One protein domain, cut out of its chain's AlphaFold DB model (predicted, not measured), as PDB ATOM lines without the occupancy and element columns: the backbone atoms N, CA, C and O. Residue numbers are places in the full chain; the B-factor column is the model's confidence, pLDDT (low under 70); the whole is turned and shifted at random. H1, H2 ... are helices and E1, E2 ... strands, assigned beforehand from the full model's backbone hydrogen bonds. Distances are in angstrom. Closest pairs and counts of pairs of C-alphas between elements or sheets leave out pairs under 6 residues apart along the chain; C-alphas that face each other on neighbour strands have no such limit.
ATOM      1  N   ILE A   5      51.723 -57.023   0.571       95.69
ATOM      2  CA  ILE A   5      51.904 -55.775   1.320       95.69
ATOM      3  C   ILE A   5      50.832 -54.816   0.808       95.69
ATOM      4  O   ILE A   5      50.743 -54.605  -0.398       95.69
ATOM      5  N   ALA A   6      50.003 -54.277   1.695       96.62
ATOM      6  CA  ALA A   6      48.971 -53.304   1.346       96.62
ATOM      7  C   ALA A   6      49.371 -51.912   1.844       96.62
ATOM      8  O   ALA A   6      49.945 -51.785   2.924       96.62
ATOM      9  N   PHE A   7      49.048 -50.887   1.060       96.81
ATOM     10  CA  PHE A   7      49.209 -49.484   1.432       96.81
ATOM     11  C   PHE A   7      47.841 -48.904   1.736       96.81
ATOM     12  O   PHE A   7      46.954 -48.892   0.876       96.81
ATOM     13  N   THR A   8      47.674 -48.434   2.965       97.19
ATOM     14  CA  THR A   8      46.394 -47.953   3.473       97.19
ATOM     15  C   THR A   8      46.551 -46.591   4.123       97.19
ATOM     16  O   THR A   8      47.576 -46.309   4.736       97.19
ATOM     17  N   VAL A   9      45.510 -45.772   4.033       96.88
ATOM     18  CA  VAL A   9      45.383 -44.514   4.771       96.88
ATOM     19  C   VAL A   9      44.122 -44.572   5.620       96.88
ATOM     20  O   VAL A   9      43.134 -45.214   5.250       96.88
ATOM     21  N   THR A  10      44.148 -43.933   6.779       95.88
ATOM     22  CA  THR A  10      42.980 -43.776   7.643       95.88
ATOM     23  C   THR A  10      42.990 -42.379   8.234       95.88
ATOM     24  O   THR A  10      44.054 -41.836   8.525       95.88
ATOM     25  N   CYS A  11      41.807 -41.790   8.343       94.81
ATOM     26  CA  CYS A  11      41.572 -40.519   8.995       94.81
ATOM     27  C   CYS A  11      40.909 -40.776  10.352       94.81
ATOM     28  O   CYS A  11      39.933 -41.523  10.436       94.81
ATOM     29  N   ASP A  12      41.439 -40.144  11.397       89.12
ATOM     30  CA  ASP A  12      40.929 -40.259  12.764       89.12
ATOM     31  C   ASP A  12      39.962 -39.111  13.101       89.12
ATOM     32  O   ASP A  12      39.697 -38.224  12.286       89.12
ATOM     33  N   GLY A  13      39.395 -39.122  14.311       86.94
ATOM     34  CA  GLY A  13      38.588 -38.003  14.815       86.94
ATOM     35  C   GLY A  13      37.277 -37.766  14.055       86.94
ATOM     36  O   GLY A  13      36.799 -36.636  13.992       86.94
ATOM     37  N   GLY A  14      36.708 -38.812  13.444       87.06
ATOM     38  CA  GLY A  14      35.478 -38.718  12.649       87.06
ATOM     39  C   GLY A  14      35.656 -38.034  11.289       87.06
ATOM     40  O   GLY A  14      34.666 -37.704  10.638       87.06
ATOM     41  N   GLN A  15      36.897 -37.806  10.854       94.75
ATOM     42  CA  GLN A  15      37.191 -37.252   9.538       94.75
ATOM     43  C   GLN A  15      37.088 -38.322   8.441       94.75
ATOM     44  O   GLN A  15      37.268 -39.514   8.686       94.75
ATOM     45  N   THR A  16      36.834 -37.884   7.206       97.38
ATOM     46  CA  THR A  16      36.818 -38.758   6.024       97.38
ATOM     47  C   THR A  16      37.983 -38.446   5.093       97.38
ATOM     48  O   THR A  16      38.562 -37.355   5.126       97.38
ATOM     49  N   VAL A  17      38.283 -39.381   4.189       97.25
ATOM     50  CA  VAL A  17      39.341 -39.218   3.180       97.25
ATOM     51  C   VAL A  17      39.075 -38.053   2.217       97.25
ATOM     52  O   VAL A  17      40.008 -37.579   1.573       97.25
ATOM     53  N   SER A  18      37.846 -37.525   2.160       97.12
ATOM     54  CA  SER A  18      37.512 -36.308   1.403       97.12
ATOM     55  C   SER A  18      38.360 -35.102   1.811       97.12
ATOM     56  O   SER A  18      38.735 -34.296   0.961       97.12
ATOM     57  N   GLY A  19      38.759 -35.011   3.087       95.44
ATOM     58  CA  GLY A  19      39.637 -33.940   3.568       95.44
ATOM     59  C   GLY A  19      41.015 -33.910   2.891       95.44
ATOM     60  O   GLY A  19      41.628 -32.845   2.813       95.44
ATOM     61  N   LEU A  20      41.478 -35.045   2.354       94.81
ATOM     62  CA  LEU A  20      42.770 -35.178   1.674       94.81
ATOM     63  C   LEU A  20      42.731 -34.705   0.214       94.81
ATOM     64  O   LEU A  20      43.783 -34.443  -0.361       94.81
ATOM     65  N   ARG A  21      41.532 -34.549  -0.370       95.81
ATOM     66  CA  ARG A  21      41.258 -34.139  -1.762       95.81
ATOM     67  C   ARG A  21      41.806 -35.092  -2.820       95.81
ATOM     68  O   ARG A  21      41.026 -35.684  -3.538       95.81
ATOM     69  N   ASN A  22      43.112 -35.307  -2.897       96.56
ATOM     70  CA  ASN A  22      43.715 -36.229  -3.851       96.56
ATOM     71  C   ASN A  22      44.864 -36.996  -3.195       96.56
ATOM     72  O   ASN A  22      45.676 -36.415  -2.477       96.56
ATOM     73  N   LEU A  23      44.960 -38.290  -3.488       96.69
ATOM     74  CA  LEU A  23      46.111 -39.110  -3.119       96.69
ATOM     75  C   LEU A  23      46.767 -39.679  -4.365       96.69
ATOM     76  O   LEU A  23      46.078 -40.128  -5.279       96.69
ATOM     77  N   SER A  24      48.095 -39.706  -4.372       95.50
ATOM     78  CA  SER A  24      48.888 -40.397  -5.382       95.50
ATOM     79  C   SER A  24      49.714 -41.515  -4.758       95.50
ATOM     80  O   SER A  24      50.054 -41.488  -3.574       95.50
ATOM     81  N   ILE A  25      50.012 -42.520  -5.571       95.44
ATOM     82  CA  ILE A  25      50.973 -43.569  -5.270       95.44
ATOM     83  C   ILE A  25      51.863 -43.772  -6.487       95.44
ATOM     84  O   ILE A  25      51.379 -44.030  -7.591       95.44
ATOM     85  N   ASP A  26      53.162 -43.680  -6.249       95.56
ATOM     86  CA  ASP A  26      54.200 -43.894  -7.241       95.56
ATOM     87  C   ASP A  26      55.070 -45.067  -6.789       95.56
ATOM     88  O   ASP A  26      55.454 -45.188  -5.624       95.56
ATOM     89  N   VAL A  27      55.323 -45.981  -7.716       95.12
ATOM     90  CA  VAL A  27      56.180 -47.147  -7.529       95.12
ATOM     91  C   VAL A  27      57.383 -46.976  -8.426       95.12
ATOM     92  O   VAL A  27      57.248 -46.957  -9.648       95.12
ATOM     93  N   GLU A  28      58.560 -46.935  -7.821       95.81
ATOM     94  CA  GLU A  28      59.819 -46.720  -8.522       95.81
ATOM     95  C   GLU A  28      60.819 -47.837  -8.204       95.81
ATOM     96  O   GLU A  28      60.817 -48.427  -7.120       95.81
ATOM     97  N   GLN A  29      61.694 -48.129  -9.163       93.12
ATOM     98  CA  GLN A  29      62.869 -48.972  -8.986       93.12
ATOM     99  C   GLN A  29      64.115 -48.152  -9.320       93.12
ATOM    100  O   GLN A  29      64.440 -47.927 -10.486       93.12
ATOM    101  N   GLY A  30      64.824 -47.694  -8.286       94.00
ATOM    102  CA  GLY A  30      65.926 -46.748  -8.465       94.00
ATOM    103  C   GLY A  30      65.401 -45.428  -9.031       94.00
ATOM    104  O   GLY A  30      64.534 -44.820  -8.424       94.00
ATOM    105  N   ALA A  31      65.902 -45.015 -10.196       93.69
ATOM    106  CA  ALA A  31      65.434 -43.816 -10.902       93.69
ATOM    107  C   ALA A  31      64.331 -44.104 -11.944       93.69
ATOM    108  O   ALA A  31      63.957 -43.222 -12.714       93.69
ATOM    109  N   THR A  32      63.853 -45.349 -12.038       94.88
ATOM    110  CA  THR A  32      62.849 -45.757 -13.027       94.88
ATOM    111  C   THR A  32      61.465 -45.834 -12.389       94.88
ATOM    112  O   THR A  32      61.218 -46.707 -11.558       94.88
ATOM    113  N   GLY A  33      60.547 -44.968 -12.818       94.50
ATOM    114  CA  GLY A  33      59.125 -45.075 -12.482       94.50
ATOM    115  C   GLY A  33      58.489 -46.299 -13.143       94.50
ATOM    116  O   GLY A  33      58.601 -46.487 -14.354       94.50
ATOM    117  N   LEU A  34      57.848 -47.149 -12.345       94.12
ATOM    118  CA  LEU A  34      57.206 -48.388 -12.791       94.12
ATOM    119  C   LEU A  34      55.683 -48.258 -12.865       94.12
ATOM    120  O   LEU A  34      55.068 -48.780 -13.793       94.12
ATOM    121  N   VAL A  35      55.071 -47.613 -11.870       94.25
ATOM    122  CA  VAL A  35      53.621 -47.387 -11.796       94.25
ATOM    123  C   VAL A  35      53.363 -46.041 -11.140       94.25
ATOM    124  O   VAL A  35      53.968 -45.744 -10.120       94.25
ATOM    125  N   SER A  36      52.404 -45.297 -11.675       94.38
ATOM    126  CA  SER A  36      51.834 -44.113 -11.036       94.38
ATOM    127  C   SER A  36      50.318 -44.237 -11.040       94.38
ATOM    128  O   SER A  36      49.726 -44.701 -12.017       94.38
ATOM    129  N   GLY A  37      49.682 -43.839  -9.947       93.44
ATOM    130  CA  GLY A  37      48.232 -43.809  -9.830       93.44
ATOM    131  C   GLY A  37      47.786 -42.697  -8.900       93.44
ATOM    132  O   GLY A  37      48.458 -42.400  -7.915       93.44
ATOM    133  N   SER A  38      46.642 -42.095  -9.199       95.62
ATOM    134  CA  SER A  38      46.007 -41.106  -8.335       95.62
ATOM    135  C   SER A  38      44.532 -41.417  -8.137       95.62
ATOM    136  O   SER A  38      43.901 -42.111  -8.936       95.62
ATOM    137  N   VAL A  39      43.989 -40.924  -7.032       96.38
ATOM    138  CA  VAL A  39      42.574 -41.017  -6.701       96.38
ATOM    139  C   VAL A  39      42.090 -39.674  -6.179       96.38
ATOM    140  O   VAL A  39      42.612 -39.152  -5.194       96.38
ATOM    141  N   GLU A  40      41.057 -39.155  -6.837       96.88
ATOM    142  CA  GLU A  40      40.277 -38.023  -6.351       96.88
ATOM    143  C   GLU A  40      39.363 -38.501  -5.217       96.88
ATOM    144  O   GLU A  40      38.704 -39.543  -5.302       96.88
ATOM    145  N   LEU A  41      39.360 -37.751  -4.125       97.44
ATOM    146  CA  LEU A  41      38.695 -38.094  -2.876       97.44
ATOM    147  C   LEU A  41      37.596 -37.101  -2.515       97.44
ATOM    148  O   LEU A  41      36.828 -37.379  -1.597       97.44
ATOM    149  N   SER A  42      37.478 -35.975  -3.221       96.50
ATOM    150  CA  SER A  42      36.426 -34.995  -2.958       96.50
ATOM    151  C   SER A  42      35.039 -35.648  -2.964       96.50
ATOM    152  O   SER A  42      34.632 -36.290  -3.931       96.50
ATOM    153  N   GLY A  43      34.306 -35.486  -1.860       95.75
ATOM    154  CA  GLY A  43      32.955 -36.036  -1.692       95.75
ATOM    155  C   GLY A  43      32.895 -37.491  -1.211       95.75
ATOM    156  O   GLY A  43      31.799 -38.020  -1.029       95.75
ATOM    157  N   ARG A  44      34.039 -38.138  -0.964       96.62
ATOM    158  CA  ARG A  44      34.097 -39.488  -0.388       96.62
ATOM    159  C   ARG A  44      33.705 -39.509   1.089       96.62
ATOM    160  O   ARG A  44      34.040 -38.609   1.863       96.62
ATOM    161  N   GLN A  45      32.995 -40.563   1.475       96.69
ATOM    162  CA  GLN A  45      32.453 -40.727   2.829       96.69
ATOM    163  C   GLN A  45      33.286 -41.688   3.677       96.69
ATOM    164  O   GLN A  45      33.084 -41.790   4.883       96.69
ATOM    165  N   GLU A  46      34.232 -42.386   3.058       97.75
ATOM    166  CA  GLU A  46      35.036 -43.381   3.739       97.75
ATOM    167  C   GLU A  46      36.051 -42.725   4.684       97.75
ATOM    168  O   GLU A  46      36.689 -41.734   4.333       97.75
ATOM    169  N   ALA A  47      36.227 -43.281   5.883       97.50
ATOM    170  CA  ALA A  47      37.251 -42.834   6.831       97.50
ATOM    171  C   ALA A  47      38.601 -43.536   6.608       97.50
ATOM    172  O   ALA A  47      39.637 -43.045   7.043       97.50
ATOM    173  N   ALA A  48      38.617 -44.664   5.896       97.75
ATOM    174  CA  ALA A  48      39.838 -45.368   5.516       97.75
ATOM    175  C   ALA A  48      39.813 -45.820   4.053       97.75
ATOM    176  O   ALA A  48      38.751 -45.974   3.450       97.75
ATOM    177  N   LEU A  49      40.996 -46.035   3.475       97.94
ATOM    178  CA  LEU A  49      41.174 -46.400   2.071       97.94
ATOM    179  C   LEU A  49      42.384 -47.327   1.900       97.94
ATOM    180  O   LEU A  49      43.476 -47.028   2.383       97.94
ATOM    181  N   ILE A  50      42.216 -48.416   1.149       97.81
ATOM    182  CA  ILE A  50      43.321 -49.194   0.574       97.81
ATOM    183  C   ILE A  50      43.675 -48.559  -0.772       97.81
ATOM    184  O   ILE A  50      42.886 -48.635  -1.714       97.81
ATOM    185  N   LEU A  51      44.859 -47.952  -0.885       97.31
ATOM    186  CA  LEU A  51      45.312 -47.359  -2.147       97.31
ATOM    187  C   LEU A  51      45.737 -48.441  -3.139       97.31
ATOM    188  O   LEU A  51      45.307 -48.445  -4.292       97.31
ATOM    189  N   GLY A  52      46.563 -49.380  -2.686       96.69
ATOM    190  CA  GLY A  52      47.110 -50.416  -3.545       96.69
ATOM    191  C   GLY A  52      47.837 -51.506  -2.778       96.69
ATOM    192  O   GLY A  52      48.009 -51.443  -1.561       96.69
ATOM    193  N   GLU A  53      48.258 -52.527  -3.512       96.81
ATOM    194  CA  GLU A  53      48.877 -53.720  -2.952       96.81
ATOM    195  C   GLU A  53      50.055 -54.190  -3.804       96.81
ATOM    196  O   GLU A  53      49.932 -54.342  -5.022       96.81
ATOM    197  N   PHE A  54      51.163 -54.532  -3.148       96.25
ATOM    198  CA  PHE A  54      52.157 -55.436  -3.706       96.25
ATOM    199  C   PHE A  54      51.796 -56.873  -3.386       96.25
ATOM    200  O   PHE A  54      51.535 -57.224  -2.237       96.25
ATOM    201  N   TYR A  55      51.861 -57.740  -4.383       95.25
ATOM    202  CA  TYR A  55      51.649 -59.169  -4.206       95.25
ATOM    203  C   TYR A  55      52.651 -59.973  -5.026       95.25
ATOM    204  O   TYR A  55      53.158 -59.519  -6.056       95.25
ATOM    205  N   ARG A  56      52.951 -61.188  -4.559       94.56
ATOM    206  CA  ARG A  56      53.830 -62.115  -5.276       94.56
ATOM    207  C   ARG A  56      53.029 -62.959  -6.271       94.56
ATOM    208  O   ARG A  56      52.093 -63.652  -5.875       94.56
ATOM    209  N   ARG A  57      53.429 -62.960  -7.544       92.25
ATOM    210  CA  ARG A  57      52.894 -63.834  -8.605       92.25
ATOM    211  C   ARG A  57      54.060 -64.397  -9.410       92.25
ATOM    212  O   ARG A  57      54.868 -63.622  -9.896       92.25
ATOM    213  N   ASN A  58      54.150 -65.721  -9.545       91.81
ATOM    214  CA  ASN A  58      55.237 -66.411 -10.265       91.81
ATOM    215  C   ASN A  58      56.647 -65.991  -9.818       91.81
ATOM    216  O   ASN A  58      57.547 -65.848 -10.631       91.81
ATOM    217  N   ASN A  59      56.830 -65.779  -8.514       89.75
ATOM    218  CA  ASN A  59      58.078 -65.275  -7.947       89.75
ATOM    219  C   ASN A  59      58.483 -63.859  -8.410       89.75
ATOM    220  O   ASN A  59      59.627 -63.478  -8.201       89.75
ATOM    221  N   ASP A  60      57.542 -63.055  -8.909       91.88
ATOM    222  CA  ASP A  60      57.706 -61.622  -9.167       91.88
ATOM    223  C   ASP A  60      56.818 -60.790  -8.243       91.88
ATOM    224  O   ASP A  60      55.727 -61.217  -7.853       91.88
ATOM    225  N   TRP A  61      57.271 -59.581  -7.900       92.38
ATOM    226  CA  TRP A  61      56.422 -58.582  -7.257       92.38
ATOM    227  C   TRP A  61      55.594 -57.884  -8.328       92.38
ATOM    228  O   TRP A  61      56.117 -57.459  -9.357       92.38
ATOM    229  N   LYS A  62      54.294 -57.778  -8.084       93.50
ATOM    230  CA  LYS A  62      53.362 -57.012  -8.906       93.50
ATOM    231  C   LYS A  62      52.663 -56.003  -8.014       93.50
ATOM    232  O   LYS A  62      52.328 -56.332  -6.878       93.50
ATOM    233  N   PHE A  63      52.461 -54.803  -8.537       95.25
ATOM    234  CA  PHE A  63      51.634 -53.792  -7.902       95.25
ATOM    235  C   PHE A  63      50.242 -53.799  -8.530       95.25
ATOM    236  O   PHE A  63      50.099 -53.994  -9.738       95.25
ATOM    237  N   ARG A  64      49.222 -53.576  -7.710       94.88
ATOM    238  CA  ARG A  64      47.846 -53.361  -8.147       94.88
ATOM    239  C   ARG A  64      47.281 -52.155  -7.424       94.88
ATOM    240  O   ARG A  64      47.289 -52.107  -6.197       94.88
ATOM    241  N   PHE A  65      46.743 -51.228  -8.203       95.94
ATOM    242  CA  PHE A  65      45.929 -50.137  -7.695       95.94
ATOM    243  C   PHE A  65      44.540 -50.664  -7.303       95.94
ATOM    244  O   PHE A  65      43.979 -51.492  -8.022       95.94
ATOM    245  N   VAL A  66      44.018 -50.237  -6.150       95.50
ATOM    246  CA  VAL A  66      42.782 -50.778  -5.553       95.50
ATOM    247  C   VAL A  66      41.751 -49.679  -5.282       95.50
ATOM    248  O   VAL A  66      40.615 -49.808  -5.723       95.50
ATOM    249  N   ALA A  67      42.132 -48.606  -4.583       95.62
ATOM    250  CA  ALA A  67      41.259 -47.485  -4.197       95.62
ATOM    251  C   ALA A  67      39.947 -47.869  -3.463       95.62
ATOM    252  O   ALA A  67      38.927 -47.177  -3.574       95.62
ATOM    253  N   GLN A  68      39.975 -48.943  -2.671       97.38
ATOM    254  CA  GLN A  68      38.818 -49.448  -1.924       97.38
ATOM    255  C   GLN A  68      38.650 -48.709  -0.597       97.38
ATOM    256  O   GLN A  68      39.569 -48.692   0.219       97.38
ATOM    257  N   GLY A  69      37.474 -48.129  -0.366       97.19
ATOM    258  CA  GLY A  69      37.168 -47.375   0.847       97.19
ATOM    259  C   GLY A  69      36.459 -48.187   1.938       97.19
ATOM    260  O   GLY A  69      35.809 -49.196   1.666       97.19
ATOM    261  N   PHE A  70      36.582 -47.716   3.180       97.44
ATOM    262  CA  PHE A  70      35.985 -48.280   4.390       97.44
ATOM    263  C   PHE A  70      35.337 -47.166   5.224       97.44
ATOM    264  O   PHE A  70      36.024 -46.306   5.780       97.44
ATOM    265  N   ASN A  71      34.004 -47.192   5.342       94.69
ATOM    266  CA  ASN A  71      33.239 -46.171   6.075       94.69
ATOM    267  C   ASN A  71      33.577 -46.121   7.571       94.69
ATOM    268  O   ASN A  71      33.731 -45.038   8.116       94.69
ATOM    269  N   GLY A  72      33.737 -47.271   8.234       89.75
ATOM    270  CA  GLY A  72      34.013 -47.327   9.678       89.75
ATOM    271  C   GLY A  72      35.479 -47.100  10.074       89.75
ATOM    272  O   GLY A  72      35.834 -47.350  11.221       89.75
ATOM    273  N   GLY A  73      36.340 -46.675   9.143       94.00
ATOM    274  CA  GLY A  73      37.726 -46.311   9.442       94.00
ATOM    275  C   GLY A  73      38.632 -47.503   9.752       94.00
ATOM    276  O   GLY A  73      38.571 -48.537   9.082       94.00
ATOM    277  N   LEU A  74      39.497 -47.343  10.758       93.69
ATOM    278  CA  LEU A  74      40.591 -48.272  11.049       93.69
ATOM    279  C   LEU A  74      40.105 -49.677  11.429       93.69
ATOM    280  O   LEU A  74      40.677 -50.663  10.972       93.69
ATOM    281  N   LYS A  75      39.052 -49.777  12.247       93.12
ATOM    282  CA  LYS A  75      38.551 -51.061  12.759       93.12
ATOM    283  C   LYS A  75      38.125 -52.030  11.640       93.12
ATOM    284  O   LYS A  75      38.745 -53.086  11.530       93.12
ATOM    285  N   PRO A  76      37.165 -51.693  10.754       94.38
ATOM    286  CA  PRO A  76      36.783 -52.593   9.662       94.38
ATOM    287  C   PRO A  76      37.909 -52.804   8.638       94.38
ATOM    288  O   PRO A  76      37.964 -53.855   8.000       94.38
ATOM    289  N   LEU A  77      38.823 -51.837   8.477       96.44
ATOM    290  CA  LEU A  77      40.016 -52.015   7.647       96.44
ATOM    291  C   LEU A  77      40.945 -53.091   8.231       96.44
ATOM    292  O   LEU A  77      41.444 -53.941   7.498       96.44
ATOM    293  N   ALA A  78      41.185 -53.079   9.538       94.94
ATOM    294  CA  ALA A  78      42.038 -54.059  10.199       94.94
ATOM    295  C   ALA A  78      41.410 -55.456  10.204       94.94
ATOM    296  O   ALA A  78      42.079 -56.430   9.852       94.94
ATOM    297  N   GLU A  79      40.110 -55.542  10.494       95.06
ATOM    298  CA  GLU A  79      39.337 -56.785  10.426       95.06
ATOM    299  C   GLU A  79      39.376 -57.397   9.015       95.06
ATOM    300  O   GLU A  79      39.515 -58.612   8.875       95.06
ATOM    301  N   HIS A  80      39.365 -56.569   7.961       95.06
ATOM    302  CA  HIS A  80      39.552 -57.022   6.577       95.06
ATOM    303  C   HIS A  80      40.894 -57.745   6.351       95.06
ATOM    304  O   HIS A  80      40.968 -58.665   5.535       95.06
ATOM    305  N   PHE A  81      41.948 -57.379   7.088       94.12
ATOM    306  CA  PHE A  81      43.244 -58.069   7.069       94.12
ATOM    307  C   PHE A  81      43.375 -59.169   8.137       94.12
ATOM    308  O   PHE A  81      44.443 -59.770   8.260       94.12
ATOM    309  N   GLY A  82      42.312 -59.455   8.895       93.12
ATOM    310  CA  GLY A  82      42.330 -60.416   9.999       93.12
ATOM    311  C   GLY A  82      43.086 -59.921  11.236       93.12
ATOM    312  O   GLY A  82      43.477 -60.731  12.075       93.12
TER     313      GLY A  82
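What this domain is: This is residues 5 to 82 of the 104 residues of the protein "Tellurium resistance protein TerA" of Enterobacter cloacae (UniProt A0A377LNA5). A twisted sheet, E1 E4 E5, faces the two-stranded sheet E2 E3 in a small sandwich, two sheets face to face with strands nearly in line; the sheets spread apart towards the hairpin tips at residues 30 to 31 and 58 to 59. H2 packs on the other face of the larger sheet, and short H1 lies where the chain passes between the sheets. The 78 printed residues hold E1 H1 E2 E3 E4 E5 H2 in that order, mostly strand, with both sheets antiparallel. The whole is flat, 39 by 28 by 15 A, and only just compact, close to loose, with a radius of gyration of the C-alphas of 13.7 A.

Where its parts are: E4 is residues 48 to 57, 26.7 A long; E5, residues 60 to 70, spans 28.9 A and bends by 57 degrees at residue 67. E1, residues 5 to 10, 16.2 A, begins at C-alpha 5 (51.904, -55.775, 1.320). E2 is residues 22 to 29, 23.6 A, and E3 residues 32 to 40, 24.8 A. H1 is residues 17 to 20, 5.5 A; H2, residues 74 to 80, 9.9 A, ends at C-alpha 80 (39.552, -57.022, 6.577).

How they stand to each other: Inner strand E4 pairs with E1, N 7 to O 52 being 2.9 A, and forms a hairpin with E5, N 50 to O 68 being 2.8 A. In the hairpin E2 and E3, N 25 and O 37 are 2.8 A apart. The sheets' facing parts are 10.1 A centre to centre; the closest C-alphas of E3 and E5, Val 39 and Ala 67, are 7.1 A apart. H2 is on the larger sheet at a height of 8.7 A, only just over E4, with 3 of its C-alphas falling there, and slantwise to the strands at 37 degrees on the local plane. H1 only grazes that sheet with residue 17. Every O i to N i+4 pair of H2 is within hydrogen-bond range; H1 is too short for one.

The domain as a whole: The farthest C-alphas, Gly 13 and Asn 58, are 41.4 A apart. The printed part has no cut and no long link. Mean pLDDT of the printed part is 95.0; no printed residue is under 70.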